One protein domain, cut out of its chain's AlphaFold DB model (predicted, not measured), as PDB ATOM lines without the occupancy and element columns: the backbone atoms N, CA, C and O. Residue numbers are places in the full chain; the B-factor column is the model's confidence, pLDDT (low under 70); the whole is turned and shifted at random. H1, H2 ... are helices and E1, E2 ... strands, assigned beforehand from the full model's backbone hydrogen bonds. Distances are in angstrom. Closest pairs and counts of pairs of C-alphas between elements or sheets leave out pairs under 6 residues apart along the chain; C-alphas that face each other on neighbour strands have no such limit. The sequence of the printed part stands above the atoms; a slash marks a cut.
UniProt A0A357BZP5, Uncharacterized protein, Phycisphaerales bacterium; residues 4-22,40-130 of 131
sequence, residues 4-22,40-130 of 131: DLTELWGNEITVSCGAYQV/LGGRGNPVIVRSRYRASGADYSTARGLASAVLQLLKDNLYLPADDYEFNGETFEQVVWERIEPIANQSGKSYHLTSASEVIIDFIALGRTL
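This is residues 4 to 22 and 40 to 130 of the 131 residues of an uncharacterized protein of Phycisphaerales bacterium (UniProt A0A357BZP5). A long, twisted sheet has the long helix H2 packed along one face, while its strand E4 bends sharply, and the hairpin of E3 and E4 folds over toward that same face, where the short helix H1 also sits. The printed part has 110 residues, with two named helices and six named strands in the order H1, E1, E2, H2, E3, E4, E5, E6, and its class is mixed, helices and strands. The sheet is branched, its neighbour pairs antiparallel: E1 with E2, E2 with E6, E3 with E4, E4 with E6, and E5 with E6. The whole is compact, with a radius of gyration of the C-alphas of 15.2 A, yet only just elongated, spanning 52 by 26 by 25 A.

H1, residues 5 to 9, begins at C-alpha 5 (-14.910, -10.644, -3.391). E1 holds residues 12 to 17, 17.1 A long, and E2 residues 46 to 56, 32.0 A. H2, residues 60 to 79, runs 30.1 A from C-alpha 60 at (-29.980, -12.811, 19.139). E3 is residues 83 to 87, E4 residues 90 to 103, 25.4 A, and E5 residues 112 to 115. E6, residues 118 to 129, measures 34.8 A and ends at C-alpha 129 (-0.509, -8.982, -4.105).

E6 has E2 on one side, with N 49 and O 125 2.9 A apart, and E4 and E5 on the other side. E4 pairs with E6 over residues 95 to 103, N 101 and O 124 being 2.9 A apart. E5 and E6 form a hairpin, with N 112 and O 120 at 2.9 A. E1, an edge strand, lies on one side of E2 and E6 on the other side, and N 14 of E1 and O 50 of E2 are 2.8 A apart, within hydrogen-bond range. E4 bends by 105 degrees at residue 94, and its residues 90 to 95 pair with E3 in a hairpin, N 92 and O 85 being 2.7 A apart. H2 is on the sheet at a height of 7.4 A, over E2 and E6, and runs along the strands, at 20 degrees to E2 on the local plane. Its closest C-alphas to E4 are those of Leu 78 and Trp 97, 5.2 A. H1 is on the same face, at a height of 6.1 A and only just over E1, where 3 of its 5 C-alphas fall. H1 and H2 are close but not clearly touching, the C-alphas of Leu 8 and Leu 74 being 7.7 A apart. In H1 every O i to N i+4 pair is within hydrogen-bond range, in H2 13 of 16.

The C-alphas farthest apart, those of Leu 40 and Ala 58, are 53.8 A apart. Residues 23 to 39 are not printed, and C-alphas 22 and 40 are 8.6 A apart across the cut. Of the links printed whole, E4 to E5 is short, the others tight. The mean pLDDT of the printed part is 86.3; residue 22 and residues 40 to 43 are under 70.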
ATOM      1  N   ASP A   4     -14.958 -13.741  -6.996       91.00
ATOM      2  CA  ASP A   4     -15.645 -12.493  -6.659       91.00
ATOM      3  C   ASP A   4     -15.560 -12.229  -5.147       91.00
ATOM      4  O   ASP A   4     -15.968 -13.036  -4.303       91.00
ATOM      5  N   LEU A   5     -15.013 -11.067  -4.783       87.62
ATOM      6  CA  LEU A   5     -14.910 -10.644  -3.391       87.62
ATOM      7  C   LEU A   5     -16.288 -10.464  -2.744       87.62
ATOM      8  O   LEU A   5     -16.400 -10.633  -1.533       87.62
ATOM      9  N   THR A   6     -17.340 -10.158  -3.499       89.44
ATOM     10  CA  THR A   6     -18.695 -10.050  -2.944       89.44
ATOM     11  C   THR A   6     -19.271 -11.406  -2.540       89.44
ATOM     12  O   THR A   6     -19.965 -11.494  -1.525       89.44
ATOM     13  N   GLU A   7     -18.921 -12.479  -3.253       85.88
ATOM     14  CA  GLU A   7     -19.337 -13.842  -2.906       85.88
ATOM     15  C   GLU A   7     -18.681 -14.317  -1.608       85.88
ATOM     16  O   GLU A   7     -19.324 -14.959  -0.775       85.88
ATOM     17  N   LEU A   8     -17.408 -13.969  -1.407       82.75
ATOM     18  CA  LEU A   8     -16.667 -14.342  -0.205       82.75
ATOM     19  C   LEU A   8     -16.998 -13.444   0.985       82.75
ATOM     20  O   LEU A   8     -17.294 -13.925   2.075       82.75
ATOM     21  N   TRP A   9     -16.921 -12.130   0.796       83.62
ATOM     22  CA  TRP A   9     -16.910 -11.151   1.884       83.62
ATOM     23  C   TRP A   9     -18.262 -10.464   2.093       83.62
ATOM     24  O   TRP A   9     -18.400  -9.689   3.041       83.62
ATOM     25  N   GLY A  10     -19.258 -10.769   1.260       83.19
ATOM     26  CA  GLY A  10     -20.610 -10.223   1.312       83.19
ATOM     27  C   GLY A  10     -20.820  -9.007   0.406       83.19
ATOM     28  O   GLY A  10     -19.910  -8.493  -0.234       83.19
ATOM     29  N   ASN A  11     -22.061  -8.517   0.386       85.19
ATOM     30  CA  ASN A  11     -22.478  -7.458  -0.541       85.19
ATOM     31  C   ASN A  11     -22.134  -6.037  -0.059       85.19
ATOM     32  O   ASN A  11     -22.068  -5.107  -0.859       85.19
ATOM     33  N   GLU A  12     -21.939  -5.840   1.247       89.19
ATOM     34  CA  GLU A  12     -21.602  -4.537   1.833       89.19
ATOM     35  C   GLU A  12     -20.087  -4.432   2.041       89.19
ATOM     36  O   GLU A  12     -19.599  -4.434   3.173       89.19
ATOM     37  N   ILE A  13     -19.341  -4.356   0.933       91.62
ATOM     38  CA  ILE A  13     -17.878  -4.275   0.955       91.62
ATOM     39  C   ILE A  13     -17.333  -3.015   0.290       91.62
ATOM     40  O   ILE A  13     -17.915  -2.431  -0.620       91.62
ATOM     41  N   THR A  14     -16.172  -2.585   0.764       91.75
ATOM     42  CA  THR A  14     -15.340  -1.573   0.119       91.75
ATOM     43  C   THR A  14     -13.931  -2.123   0.014       91.75
ATOM     44  O   THR A  14     -13.333  -2.490   1.026       91.75
ATOM     45  N   VAL A  15     -13.407  -2.154  -1.206       90.38
ATOM     46  CA  VAL A  15     -12.044  -2.596  -1.496       90.38
ATOM     47  C   VAL A  15     -11.195  -1.372  -1.815       90.38
ATOM     48  O   VAL A  15     -11.623  -0.483  -2.548       90.38
ATOM     49  N   SER A  16     -10.006  -1.299  -1.230       90.06
ATOM     50  CA  SER A  16      -9.022  -0.265  -1.539       90.06
ATOM     51  C   SER A  16      -7.643  -0.883  -1.692       90.06
ATOM     52  O   SER A  16      -7.197  -1.605  -0.797       90.06
ATOM     53  N   CYS A  17      -6.958  -0.538  -2.776       84.69
ATOM     54  CA  CYS A  17      -5.570  -0.913  -3.005       84.69
ATOM     55  C   CYS A  17      -4.636   0.258  -2.712       84.69
ATOM     56  O   CYS A  17      -4.891   1.398  -3.099       84.69
ATOM     57  N   GLY A  18      -3.558  -0.024  -1.984       79.88
ATOM     58  CA  GLY A  18      -2.496   0.943  -1.738       79.88
ATOM     59  C   GLY A  18      -1.374   0.846  -2.767       79.88
ATOM     60  O   GLY A  18      -1.329  -0.059  -3.595       79.88
ATOM     61  N   ALA A  19      -0.442   1.793  -2.684       79.50
ATOM     62  CA  ALA A  19       0.760   1.785  -3.508       79.50
ATOM     63  C   ALA A  19       1.708   0.635  -3.133       79.50
ATOM     64  O   ALA A  19       1.750   0.208  -1.973       79.50
ATOM     65  N   TYR A  20       2.513   0.212  -4.109       75.94
ATOM     66  CA  TYR A  20       3.515  -0.839  -3.966       75.94
ATOM     67  C   TYR A  20       4.438  -0.592  -2.777       75.94
ATOM     68  O   TYR A  20       5.058   0.472  -2.656       75.94
ATOM     69  N   GLN A  21       4.559  -1.593  -1.909       71.44
ATOM     70  CA  GLN A  21       5.443  -1.537  -0.757       71.44
ATOM     71  C   GLN A  21       6.728  -2.306  -1.043       71.44
ATOM     72  O   GLN A  21       6.736  -3.522  -1.196       71.44
ATOM     73  N   VAL A  22       7.845  -1.585  -1.075       63.75
ATOM     74  CA  VAL A  22       9.182  -2.192  -1.123       63.75
ATOM     75  C   VAL A  22       9.542  -2.748   0.251       63.75
ATOM     76  O   VAL A  22       9.369  -2.050   1.256       63.75
ATOM     77  N   LEU A  40      15.975  -6.659  -1.877       55.00
ATOM     78  CA  LEU A  40      15.429  -8.005  -1.714       55.00
ATOM     79  C   LEU A  40      13.905  -7.947  -1.888       55.00
ATOM     80  O   LEU A  40      13.159  -7.930  -0.916       55.00
ATOM     81  N   GLY A  41      13.459  -7.888  -3.144       60.25
ATOM     82  CA  GLY A  41      12.043  -7.996  -3.517       60.25
ATOM     83  C   GLY A  41      11.142  -6.847  -3.044       60.25
ATOM     84  O   GLY A  41      11.594  -5.815  -2.542       60.25
ATOM     85  N   GLY A  42       9.835  -7.020  -3.234       63.91
ATOM     86  CA  GLY A  42       8.819  -6.154  -2.647       63.91
ATOM     87  C   GLY A  42       7.678  -6.963  -2.048       63.91
ATOM     88  O   GLY A  42       7.527  -8.153  -2.309       63.91
ATOM     89  N   ARG A  43       6.902  -6.307  -1.187       67.75
ATOM     90  CA  ARG A  43       5.743  -6.878  -0.489       67.75
ATOM     91  C   ARG A  43       4.455  -6.789  -1.315       67.75
ATOM     92  O   ARG A  43       3.391  -7.080  -0.783       67.75
ATOM     93  N   GLY A  44       4.553  -6.352  -2.571       79.94
ATOM     94  CA  GLY A  44       3.414  -6.108  -3.447       79.94
ATOM     95  C   GLY A  44       2.571  -4.899  -3.048       79.94
ATOM     96  O   GLY A  44       2.993  -4.024  -2.282       79.94
ATOM     97  N   ASN A  45       1.362  -4.839  -3.600       86.38
ATOM     98  CA  ASN A  45       0.371  -3.815  -3.291       86.38
ATOM     99  C   ASN A  45      -0.539  -4.318  -2.161       86.38
ATOM    100  O   ASN A  45      -1.088  -5.417  -2.275       86.38
ATOM    101  N   PRO A  46      -0.747  -3.544  -1.082       89.75
ATOM    102  CA  PRO A  46      -1.697  -3.927  -0.051       89.75
ATOM    103  C   PRO A  46      -3.124  -3.836  -0.602       89.75
ATOM    104  O   PRO A  46      -3.509  -2.823  -1.189       89.75
ATOM    105  N   VAL A  47      -3.912  -4.879  -0.366       90.50
ATOM    106  CA  VAL A  47      -5.337  -4.978  -0.693       90.50
ATOM    107  C   VAL A  47      -6.108  -4.967   0.620       90.50
ATOM    108  O   VAL A  47      -5.933  -5.840   1.465       90.50
ATOM    109  N   ILE A  48      -6.944  -3.956   0.825       91.88
ATOM    110  CA  ILE A  48      -7.722  -3.797   2.054       91.88
ATOM    111  C   ILE A  48      -9.195  -3.937   1.709       91.88
ATOM    112  O   ILE A  48      -9.730  -3.122   0.958       91.88
ATOM    113  N   VAL A  49      -9.858  -4.923   2.306       91.69
ATOM    114  CA  VAL A  49     -11.305  -5.116   2.193       91.69
ATOM    115  C   VAL A  49     -11.938  -4.766   3.528       91.69
ATOM    116  O   VAL A  49     -11.618  -5.358   4.557       91.69
ATOM    117  N   ARG A  50     -12.841  -3.792   3.531       92.38
ATOM    118  CA  ARG A  50     -13.732  -3.529   4.664       92.38
ATOM    119  C   ARG A  50     -15.090  -4.106   4.332       92.38
ATOM    120  O   ARG A  50     -15.628  -3.783   3.279       92.38
ATOM    121  N   SER A  51     -15.625  -4.920   5.225       91.62
ATOM    122  CA  SER A  51     -16.923  -5.554   5.045       91.62
ATOM    123  C   SER A  51     -17.821  -5.328   6.247       91.62
ATOM    124  O   SER A  51     -17.360  -5.262   7.391       91.62
ATOM    125  N   ARG A  52     -19.117  -5.248   5.957       90.69
ATOM    126  CA  ARG A  52     -20.201  -5.387   6.914       90.69
ATOM    127  C   ARG A  52     -20.983  -6.654   6.596       90.69
ATOM    128  O   ARG A  52     -21.577  -6.776   5.528       90.69
ATOM    129  N   TYR A  53     -21.070  -7.560   7.563       89.69
ATOM    130  CA  TYR A  53     -21.916  -8.742   7.461       89.69
ATOM    131  C   TYR A  53     -23.111  -8.647   8.404       89.69
ATOM    132  O   TYR A  53     -22.977  -8.293   9.580       89.69
ATOM    133  N   ARG A  54     -24.292  -8.987   7.883       89.81
ATOM    134  CA  ARG A  54     -25.555  -9.010   8.625       89.81
ATOM    135  C   ARG A  54     -26.019 -10.446   8.775       89.81
ATOM    136  O   ARG A  54     -26.330 -11.110   7.790       89.81
ATOM    137  N   ALA A  55     -26.084 -10.916  10.011       89.56
ATOM    138  CA  ALA A  55     -26.648 -12.213  10.336       89.56
ATOM    139  C   ALA A  55     -28.050 -12.039  10.923       89.56
ATOM    140  O   ALA A  55     -28.244 -11.269  11.865       89.56
ATOM    141  N   SER A  56     -29.010 -12.801  10.405       90.56
ATOM    142  CA  SER A  56     -30.373 -12.867  10.935       90.56
ATOM    143  C   SER A  56     -30.694 -14.266  11.457       90.56
ATOM    144  O   SER A  56     -30.339 -15.257  10.820       90.56
ATOM    145  N   GLY A  57     -31.393 -14.359  12.586       87.69
ATOM    146  CA  GLY A  57     -31.796 -15.619  13.212       87.69
ATOM    147  C   GLY A  57     -33.107 -15.499  13.989       87.69
ATOM    148  O   GLY A  57     -33.690 -14.424  14.071       87.69
ATOM    149  N   ALA A  58     -33.581 -16.606  14.569       88.62
ATOM    150  CA  ALA A  58     -34.812 -16.610  15.372       88.62
ATOM    151  C   ALA A  58     -34.700 -15.736  16.635       88.62
ATOM    152  O   ALA A  58     -35.678 -15.140  17.080       88.62
ATOM    153  N   ASP A  59     -33.495 -15.648  17.192       88.94
ATOM    154  CA  ASP A  59     -33.142 -14.815  18.329       88.94
ATOM    155  C   ASP A  59     -31.709 -14.277  18.183       88.94
ATOM    156  O   ASP A  59     -30.943 -14.672  17.292       88.94
ATOM    157  N   TYR A  60     -31.325 -13.380  19.093       86.50
ATOM    158  CA  TYR A  60     -29.980 -12.811  19.139       86.50
ATOM    159  C   TYR A  60     -28.883 -13.880  19.228       86.50
ATOM    160  O   TYR A  60     -27.833 -13.738  18.602       86.50
ATOM    161  N   SER A  61     -29.110 -14.942  20.007       89.25
ATOM    162  CA  SER A  61     -28.130 -16.015  20.206       89.25
ATOM    163  C   SER A  61     -27.813 -16.722  18.889       89.25
ATOM    164  O   SER A  61     -26.647 -16.871  18.521       89.25
ATOM    165  N   THR A  62     -28.855 -17.068  18.133       91.25
ATOM    166  CA  THR A  62     -28.752 -17.706  16.820       91.25
ATOM    167  C   THR A  62     -28.083 -16.777  15.814       91.25
ATOM    168  O   THR A  62     -27.123 -17.177  15.158       91.25
ATOM    169  N   ALA A  63     -28.530 -15.521  15.726       88.94
ATOM    170  CA  ALA A  63     -27.948 -14.533  14.815       88.94
ATOM    171  C   ALA A  63     -26.450 -14.312  15.097       88.94
ATOM    172  O   ALA A  63     -25.626 -14.306  14.183       88.94
ATOM    173  N   ARG A  64     -26.066 -14.215  16.375       89.00
ATOM    174  CA  ARG A  64     -24.662 -14.093  16.782       89.00
ATOM    175  C   ARG A  64     -23.850 -15.347  16.459       89.00
ATOM    176  O   ARG A  64     -22.707 -15.221  16.024       89.00
ATOM    177  N   GLY A  65     -24.412 -16.536  16.677       91.12
ATOM    178  CA  GLY A  65     -23.766 -17.804  16.341       91.12
ATOM    179  C   GLY A  65     -23.434 -17.895  14.851       91.12
ATOM    180  O   GLY A  65     -22.301 -18.215  14.497       91.12
ATOM    181  N   LEU A  66     -24.381 -17.511  13.990       90.06
ATOM    182  CA  LEU A  66     -24.180 -17.451  12.540       90.06
ATOM    183  C   LEU A  66     -23.099 -16.435  12.150       90.06
ATOM    184  O   LEU A  66     -22.187 -16.779  11.402       90.06
ATOM    185  N   ALA A  67     -23.143 -15.215  12.699       89.12
ATOM    186  CA  ALA A  67     -22.113 -14.202  12.446       89.12
ATOM    187  C   ALA A  67     -20.709 -14.688  12.853       89.12
ATOM    188  O   ALA A  67     -19.736 -14.477  12.131       89.12
ATOM    189  N   SER A  68     -20.601 -15.367  13.999       90.69
ATOM    190  CA  SER A  68     -19.329 -15.914  14.476       90.69
ATOM    191  C   SER A  68     -18.818 -17.061  13.605       90.69
ATOM    192  O   SER A  68     -17.610 -17.162  13.401       90.69
ATOM    193  N   ALA A  69     -19.706 -17.924  13.105       90.81
ATOM    194  CA  ALA A  69     -19.336 -19.028  12.222       90.81
ATOM    195  C   ALA A  69     -18.806 -18.516  10.875       90.81
ATOM    196  O   ALA A  69     -17.778 -18.991  10.401       90.81
ATOM    197  N   VAL A  70     -19.452 -17.494  10.306       88.81
ATOM    198  CA  VAL A  70     -18.997 -16.842   9.068       88.81
ATOM    199  C   VAL A  70     -17.628 -16.202   9.262       88.81
ATOM    200  O   VAL A  70     -16.729 -16.436   8.463       88.81
ATOM    201  N   LEU A  71     -17.421 -15.457  10.354       88.94
ATOM    202  CA  LEU A  71     -16.110 -14.871  10.640       88.94
ATOM    203  C   LEU A  71     -15.018 -15.943  10.771       88.94
ATOM    204  O   LEU A  71     -13.884 -15.706  10.361       88.94
ATOM    205  N   GLN A  72     -15.337 -17.103  11.348       90.00
ATOM    206  CA  GLN A  72     -14.386 -18.205  11.451       90.00
ATOM    207  C   GLN A  72     -14.053 -18.794  10.077       90.00
ATOM    208  O   GLN A  72     -12.876 -18.937   9.769       90.00
ATOM    209  N   LEU A  73     -15.056 -19.041   9.232       86.44
ATOM    210  CA  LEU A  73     -14.844 -19.534   7.869       86.44
ATOM    211  C   LEU A  73     -13.989 -18.563   7.046       86.44
ATOM    212  O   LEU A  73     -13.070 -18.974   6.348       86.44
ATOM    213  N   LEU A  74     -14.229 -17.258   7.189       86.25
ATOM    214  CA  LEU A  74     -13.399 -16.234   6.560       86.25
ATOM    215  C   LEU A  74     -11.960 -16.258   7.077       86.25
ATOM    216  O   LEU A  74     -11.029 -16.102   6.296       86.25
ATOM    217  N   LYS A  75     -11.751 -16.478   8.379       86.75
ATOM    218  CA  LYS A  75     -10.404 -16.645   8.946       86.75
ATOM    219  C   LYS A  75      -9.687 -17.872   8.411       86.75
ATOM    220  O   LYS A  75      -8.466 -17.830   8.306       86.75
ATOM    221  N   ASP A  76     -10.409 -18.917   8.038       84.81
ATOM    222  CA  ASP A  76      -9.797 -20.096   7.437       84.81
ATOM    223  C   ASP A  76      -9.207 -19.771   6.043       84.81
ATOM    224  O   ASP A  76      -8.191 -20.357   5.663       84.81
ATOM    225  N   ASN A  77      -9.720 -18.742   5.346       78.69
ATOM    226  CA  ASN A  77      -9.130 -18.242   4.092       78.69
ATOM    227  C   ASN A  77      -7.717 -17.651   4.267       78.69
ATOM    228  O   ASN A  77      -6.995 -17.525   3.282       78.69
ATOM    229  N   LEU A  78      -7.283 -17.320   5.493       80.44
ATOM    230  CA  LEU A  78      -5.907 -16.864   5.765       80.44
ATOM    231  C   LEU A  78      -4.853 -17.942   5.486       80.44
ATOM    232  O   LEU A  78      -3.676 -17.627   5.339       80.44
ATOM    233  N   TYR A  79      -5.258 -19.211   5.456       77.25
ATOM    234  CA  TYR A  79      -4.352 -20.340   5.244       77.25
ATOM    235  C   TYR A  79      -4.342 -20.837   3.798       77.25
ATOM    236  O   TYR A  79      -3.633 -21.795   3.485       77.25
ATOM    237  N   LEU A  80      -5.135 -20.216   2.922       82.00
ATOM    238  CA  LEU A  80      -5.176 -20.557   1.509       82.00
ATOM    239  C   LEU A  80      -3.964 -19.974   0.763       82.00
ATOM    240  O   LEU A  80      -3.403 -18.956   1.180       82.00
ATOM    241  N   PRO A  81      -3.531 -20.625  -0.333       85.25
ATOM    242  CA  PRO A  81      -2.508 -20.068  -1.207       85.25
ATOM    243  C   PRO A  81      -2.988 -18.770  -1.872       85.25
ATOM    244  O   PRO A  81      -4.166 -18.422  -1.817       85.25
ATOM    245  N   ALA A  82      -2.054 -18.066  -2.515       87.81
ATOM    246  CA  ALA A  82      -2.380 -16.897  -3.321       87.81
ATOM    247  C   ALA A  82      -3.392 -17.256  -4.416       87.81
ATOM    248  O   ALA A  82      -3.242 -18.288  -5.075       87.81
ATOM    249  N   ASP A  83      -4.383 -16.392  -4.611       90.69
ATOM    250  CA  ASP A  83      -5.410 -16.564  -5.636       90.69
ATOM    251  C   ASP A  83      -5.784 -15.215  -6.257       90.69
ATOM    252  O   ASP A  83      -5.446 -14.152  -5.724       90.69
ATOM    253  N   ASP A  84      -6.464 -15.259  -7.395       91.75
ATOM    254  CA  ASP A  84      -6.937 -14.073  -8.093       91.75
ATOM    255  C   ASP A  84      -8.340 -13.706  -7.595       91.75
ATOM    256  O   ASP A  84      -9.223 -14.559  -7.485       91.75
ATOM    257  N   TYR A  85      -8.567 -12.424  -7.328       91.50
ATOM    258  CA  TYR A  85      -9.841 -11.915  -6.820       91.50
ATOM    259  C   TYR A  85     -10.374 -10.792  -7.693       91.50
ATOM    260  O   TYR A  85      -9.597 -10.041  -8.273       91.50
ATOM    261  N   GLU A  86     -11.690 -10.631  -7.761       93.44
ATOM    262  CA  GLU A  86     -12.313  -9.538  -8.508       93.44
ATOM    263  C   GLU A  86     -13.304  -8.730  -7.669       93.44
ATOM    264  O   GLU A  86     -13.957  -9.245  -6.762       93.44
ATOM    265  N   PHE A  87     -13.399  -7.432  -7.961       92.25
ATOM    266  CA  PHE A  87     -14.419  -6.544  -7.408       92.25
ATOM    267  C   PHE A  87     -14.709  -5.398  -8.374       92.25
ATOM    268  O   PHE A  87     -13.795  -4.713  -8.824       92.25
ATOM    269  N   ASN A  88     -15.988  -5.156  -8.679       89.19
ATOM    270  CA  ASN A  88     -16.430  -4.082  -9.582       89.19
ATOM    271  C   ASN A  88     -15.708  -4.054 -10.949       89.19
ATOM    272  O   ASN A  88     -15.520  -2.988 -11.534       89.19
ATOM    273  N   GLY A  89     -15.318  -5.222 -11.469       87.12
ATOM    274  CA  GLY A  89     -14.609  -5.354 -12.746       87.12
ATOM    275  C   GLY A  89     -13.101  -5.080 -12.685       87.12
ATOM    276  O   GLY A  89     -12.452  -5.093 -13.729       87.12
ATOM    277  N   GLU A  90     -12.540  -4.845 -11.498       89.12
ATOM    278  CA  GLU A  90     -11.095  -4.811 -11.261       89.12
ATOM    279  C   GLU A  90     -10.627  -6.170 -10.729       89.12
ATOM    280  O   GLU A  90     -11.262  -6.744  -9.842       89.12
ATOM    281  N   THR A  91      -9.523  -6.683 -11.275       90.88
ATOM    282  CA  THR A  91      -8.924  -7.958 -10.864       90.88
ATOM    283  C   THR A  91      -7.643  -7.706 -10.075       90.88
ATOM    284  O   THR A  91      -6.741  -7.007 -10.534       90.88
ATOM    285  N   PHE A  92      -7.556  -8.310  -8.894       89.62
ATOM    286  CA  PHE A  92      -6.386  -8.334  -8.028       89.62
ATOM    287  C   PHE A  92      -5.720  -9.700  -8.153       89.62
ATOM    288  O   PHE A  92      -6.246 -10.706  -7.681       89.62
ATOM    289  N   GLU A  93      -4.567  -9.732  -8.806       89.38
ATOM    290  CA  GLU A  93      -3.853 -10.975  -9.090       89.38
ATOM    291  C   GLU A  93      -3.006 -11.418  -7.891       89.38
ATOM    292  O   GLU A  93      -2.350 -10.599  -7.234       89.38
ATOM    293  N   GLN A  94      -2.987 -12.730  -7.644       89.38
ATOM    294  CA  GLN A  94      -2.110 -13.379  -6.664       89.38
ATOM    295  C   GLN A  94      -2.163 -12.721  -5.274       89.38
ATOM    296  O   GLN A  94      -1.130 -12.364  -4.698       89.38
ATOM    297  N   VAL A  95      -3.367 -12.532  -4.731       89.38
ATOM    298  CA  VAL A  95      -3.563 -11.954  -3.399       89.38
ATOM    299  C   VAL A  95      -3.428 -13.033  -2.333       89.38
ATOM    300  O   VAL A  95      -4.076 -14.076  -2.391       89.38
ATOM    301  N   VAL A  96      -2.626 -12.743  -1.312       90.19
ATOM    302  CA  VAL A  96      -2.558 -13.514  -0.066       90.19
ATOM    303  C   VAL A  96      -3.185 -12.698   1.050       90.19
ATOM    304  O   VAL A  96      -2.805 -11.545   1.259       90.19
ATOM    305  N   TRP A  97      -4.114 -13.297   1.792       90.62
ATOM    306  CA  TRP A  97      -4.709 -12.682   2.975       90.62
ATOM    307  C   TRP A  97      -3.811 -12.891   4.193       90.62
ATOM    308  O   TRP A  97      -3.461 -14.013   4.540       90.62
ATOM    309  N   GLU A  98      -3.450 -11.803   4.861       88.88
ATOM    310  CA  GLU A  98      -2.537 -11.823   6.006       88.88
ATOM    311  C   GLU A  98      -3.274 -11.679   7.335       88.88
ATOM    312  O   GLU A  98      -2.840 -12.204   8.362       88.88
ATOM    313  N   ARG A  99      -4.384 -10.932   7.343       89.50
ATOM    314  CA  ARG A  99      -5.096 -10.610   8.581       89.50
ATOM    315  C   ARG A  99      -6.574 -10.373   8.341       89.50
ATOM    316  O   ARG A  99      -6.932  -9.617   7.449       89.50
ATOM    317  N   ILE A 100      -7.420 -10.946   9.194       90.94
ATOM    318  CA  ILE A 100      -8.857 -10.654   9.243       90.94
ATOM    319  C   ILE A 100      -9.239 -10.340  10.681       90.94
ATOM    320  O   ILE A 100      -9.081 -11.174  11.579       90.94
ATOM    321  N   GLU A 101      -9.752  -9.137  10.903       89.88
ATOM    322  CA  GLU A 101     -10.083  -8.648  12.235       89.88
ATOM    323  C   GLU A 101     -11.464  -8.000  12.284       89.88
ATOM    324  O   GLU A 101     -11.776  -7.147  11.452       89.88
ATOM    325  N   PRO A 102     -12.286  -8.347  13.286       91.12
ATOM    326  CA  PRO A 102     -13.520  -7.629  13.533       91.12
ATOM    327  C   PRO A 102     -13.232  -6.229  14.085       91.12
ATOM    328  O   PRO A 102     -12.407  -6.048  14.983       91.12
ATOM    329  N   ILE A 103     -13.953  -5.237  13.576       90.44
ATOM    330  CA  ILE A 103     -13.881  -3.846  14.010       90.44
ATOM    331  C   ILE A 103     -14.930  -3.631  15.102       90.44
ATOM    332  O   ILE A 103     -16.103  -3.956  14.943       90.44
ATOM    333  N   ALA A 104     -14.507  -3.083  16.239       88.38
ATOM    334  CA  ALA A 104     -15.432  -2.691  17.293       88.38
ATOM    335  C   ALA A 104     -16.128  -1.361  16.952       88.38
ATOM    336  O   ALA A 104     -15.514  -0.449  16.398       88.38
ATOM    337  N   ASN A 105     -17.398  -1.216  17.336       85.25
ATOM    338  CA  ASN A 105     -18.099   0.068  17.234       85.25
ATOM    339  C   ASN A 105     -17.636   1.044  18.322       85.25
ATOM    340  O   ASN A 105     -16.839   0.720  19.200       85.25
ATOM    341  N   GLN A 106     -18.245   2.230  18.325       81.75
ATOM    342  CA  GLN A 106     -18.051   3.260  19.347       81.75
ATOM    343  C   GLN A 106     -18.319   2.772  20.785       81.75
ATOM    344  O   GLN A 106     -17.807   3.356  21.733       81.75
ATOM    345  N   SER A 107     -19.095   1.699  20.967       84.06
ATOM    346  CA  SER A 107     -19.356   1.076  22.272       84.06
ATOM    347  C   SER A 107     -18.381  -0.059  22.619       84.06
ATOM    348  O   SER A 107     -18.606  -0.766  23.600       84.06
ATOM    349  N   GLY A 108     -17.346  -0.293  21.806       83.44
ATOM    350  CA  GLY A 108     -16.351  -1.348  22.013       83.44
ATOM    351  C   GLY A 108     -16.849  -2.769  21.729       83.44
ATOM    352  O   GLY A 108     -16.152  -3.733  22.036       83.44
ATOM    353  N   LYS A 109     -18.049  -2.936  21.160       84.38
ATOM    354  CA  LYS A 109     -18.597  -4.254  20.804       84.38
ATOM    355  C   LYS A 109     -18.244  -4.568  19.358       84.38
ATOM    356  O   LYS A 109     -18.387  -3.685  18.534       84.38
ATOM    357  N   SER A 110     -17.852  -5.799  19.041       86.50
ATOM    358  CA  SER A 110     -17.659  -6.258  17.647       86.50
ATOM    359  C   SER A 110     -18.924  -6.842  17.011       86.50
ATOM    360  O   SER A 110     -18.979  -7.041  15.808       86.50
ATOM    361  N   TYR A 111     -19.928  -7.149  17.833       86.88
ATOM    362  CA  TYR A 111     -21.228  -7.650  17.400       86.88
ATOM    363  C   TYR A 111     -22.281  -6.643  17.847       86.88
ATOM    364  O   TYR A 111     -22.436  -6.392  19.049       86.88
ATOM    365  N   HIS A 112     -22.977  -6.043  16.890       84.06
ATOM    366  CA  HIS A 112     -23.958  -4.996  17.138       84.06
ATOM    367  C   HIS A 112     -25.356  -5.559  16.945       84.06
ATOM    368  O   HIS A 112     -25.687  -6.059  15.875       84.06
ATOM    369  N   LEU A 113     -26.176  -5.465  17.986       76.25
ATOM    370  CA  LEU A 113     -27.594  -5.781  17.902       76.25
ATOM    371  C   LEU A 113     -28.312  -4.626  17.197       76.25
ATOM    372  O   LEU A 113     -28.254  -3.498  17.688       76.25
ATOM    373  N   THR A 114     -29.001  -4.899  16.093       75.88
ATOM    374  CA  THR A 114     -29.906  -3.924  15.455       75.88
ATOM    375  C   THR A 114     -31.367  -4.204  15.771       75.88
ATOM    376  O   THR A 114     -32.152  -3.271  15.920       75.88
ATOM    377  N   SER A 115     -31.733  -5.472  15.949       80.38
ATOM    378  CA  SER A 115     -33.064  -5.910  16.376       80.38
ATOM    379  C   SER A 115     -32.961  -7.219  17.165       80.38
ATOM    380  O   SER A 115     -31.884  -7.797  17.260       80.38
ATOM    381  N   ALA A 116     -34.068  -7.717  17.727       80.31
ATOM    382  CA  ALA A 116     -34.071  -8.969  18.497       80.31
ATOM    383  C   ALA A 116     -33.581 -10.201  17.701       80.31
ATOM    384  O   ALA A 116     -33.212 -11.205  18.308       80.31
ATOM    385  N   SER A 117     -33.562 -10.111  16.371       86.19
ATOM    386  CA  SER A 117     -33.247 -11.188  15.431       86.19
ATOM    387  C   SER A 117     -32.094 -10.862  14.474       86.19
ATOM    388  O   SER A 117     -31.798 -11.681  13.608       86.19
ATOM    389  N   GLU A 118     -31.428  -9.708  14.599       89.19
ATOM    390  CA  GLU A 118     -30.373  -9.276  13.670       89.19
ATOM    391  C   GLU A 118     -29.120  -8.797  14.414       89.19
ATOM    392  O   GLU A 118     -29.180  -7.999  15.359       89.19
ATOM    393  N   VAL A 119     -27.970  -9.293  13.953       90.31
ATOM    394  CA  VAL A 119     -26.639  -8.944  14.446       90.31
ATOM    395  C   VAL A 119     -25.761  -8.540  13.273       90.31
ATOM    396  O   VAL A 119     -25.641  -9.266  12.288       90.31
ATOM    397  N   ILE A 120     -25.110  -7.393  13.411       90.31
ATOM    398  CA  ILE A 120     -24.137  -6.881  12.454       90.31
ATOM    399  C   ILE A 120     -22.730  -7.089  13.005       90.31
ATOM    400  O   ILE A 120     -22.481  -6.848  14.191       90.31
ATOM    401  N   ILE A 121     -21.815  -7.502  12.135       90.75
ATOM    402  CA  ILE A 121     -20.378  -7.517  12.384       90.75
ATOM    403  C   ILE A 121     -19.662  -6.748  11.277       90.75
ATOM    404  O   ILE A 121     -19.813  -7.052  10.095       90.75
ATOM    405  N   ASP A 122     -18.874  -5.759  11.679       91.19
ATOM    406  CA  ASP A 122     -17.956  -5.053  10.791       91.19
ATOM    407  C   ASP A 122     -16.570  -5.694  10.924       91.19
ATOM    408  O   ASP A 122     -16.131  -6.016  12.032       91.19
ATOM    409  N   PHE A 123     -15.860  -5.901   9.820       90.56
ATOM    410  CA  PHE A 123     -14.508  -6.459   9.844       90.56
ATOM    411  C   PHE A 123     -13.647  -5.939   8.694       90.56
ATOM    412  O   PHE A 123     -14.131  -5.393   7.701       90.56
ATOM    413  N   ILE A 124     -12.337  -6.087   8.858       92.06
ATOM    414  CA  ILE A 124     -11.325  -5.724   7.871       92.06
ATOM    415  C   ILE A 124     -10.481  -6.943   7.531       92.06
ATOM    416  O   ILE A 124     -10.005  -7.636   8.431       92.06
ATOM    417  N   ALA A 125     -10.288  -7.180   6.238       91.19
ATOM    418  CA  ALA A 125      -9.306  -8.108   5.709       91.19
ATOM    419  C   ALA A 125      -8.153  -7.310   5.090       91.19
ATOM    420  O   ALA A 125      -8.365  -6.363   4.329       91.19
ATOM    421  N   LEU A 126      -6.932  -7.677   5.456       91.19
ATOM    422  CA  LEU A 126      -5.696  -7.146   4.904       91.19
ATOM    423  C   LEU A 126      -5.042  -8.267   4.112       91.19
ATOM    424  O   LEU A 126      -4.734  -9.323   4.668       91.19
ATOM    425  N   GLY A 127      -4.854  -8.033   2.825       90.06
ATOM    426  CA  GLY A 127      -4.090  -8.888   1.940       90.06
ATOM    427  C   GLY A 127      -3.019  -8.100   1.206       90.06
ATOM    428  O   GLY A 127      -2.922  -6.874   1.317       90.06
ATOM    429  N   ARG A 128      -2.209  -8.814   0.441       88.94
ATOM    430  CA  ARG A 128      -1.189  -8.242  -0.436       88.94
ATOM    431  C   ARG A 128      -1.132  -9.012  -1.743       88.94
ATOM    432  O   ARG A 128      -1.295 -10.229  -1.728       88.94
ATOM    433  N   THR A 129      -0.870  -8.321  -2.844       87.56
ATOM    434  CA  THR A 129      -0.509  -8.982  -4.105       87.56
ATOM    435  C   THR A 129       0.925  -9.518  -4.019       87.56
ATOM    436  O   THR A 129       1.738  -8.980  -3.270       87.56
ATOM    437  N   LEU A 130       1.264 -10.576  -4.758       80.38
ATOM    438  CA  LEU A 130       2.624 -11.152  -4.776       80.38
ATOM    439  C   LEU A 130       3.498 -10.707  -5.964       80.38
ATOM    440  O   LEU A 130       4.533 -11.317  -6.220       80.38
TER     441      LEU A 130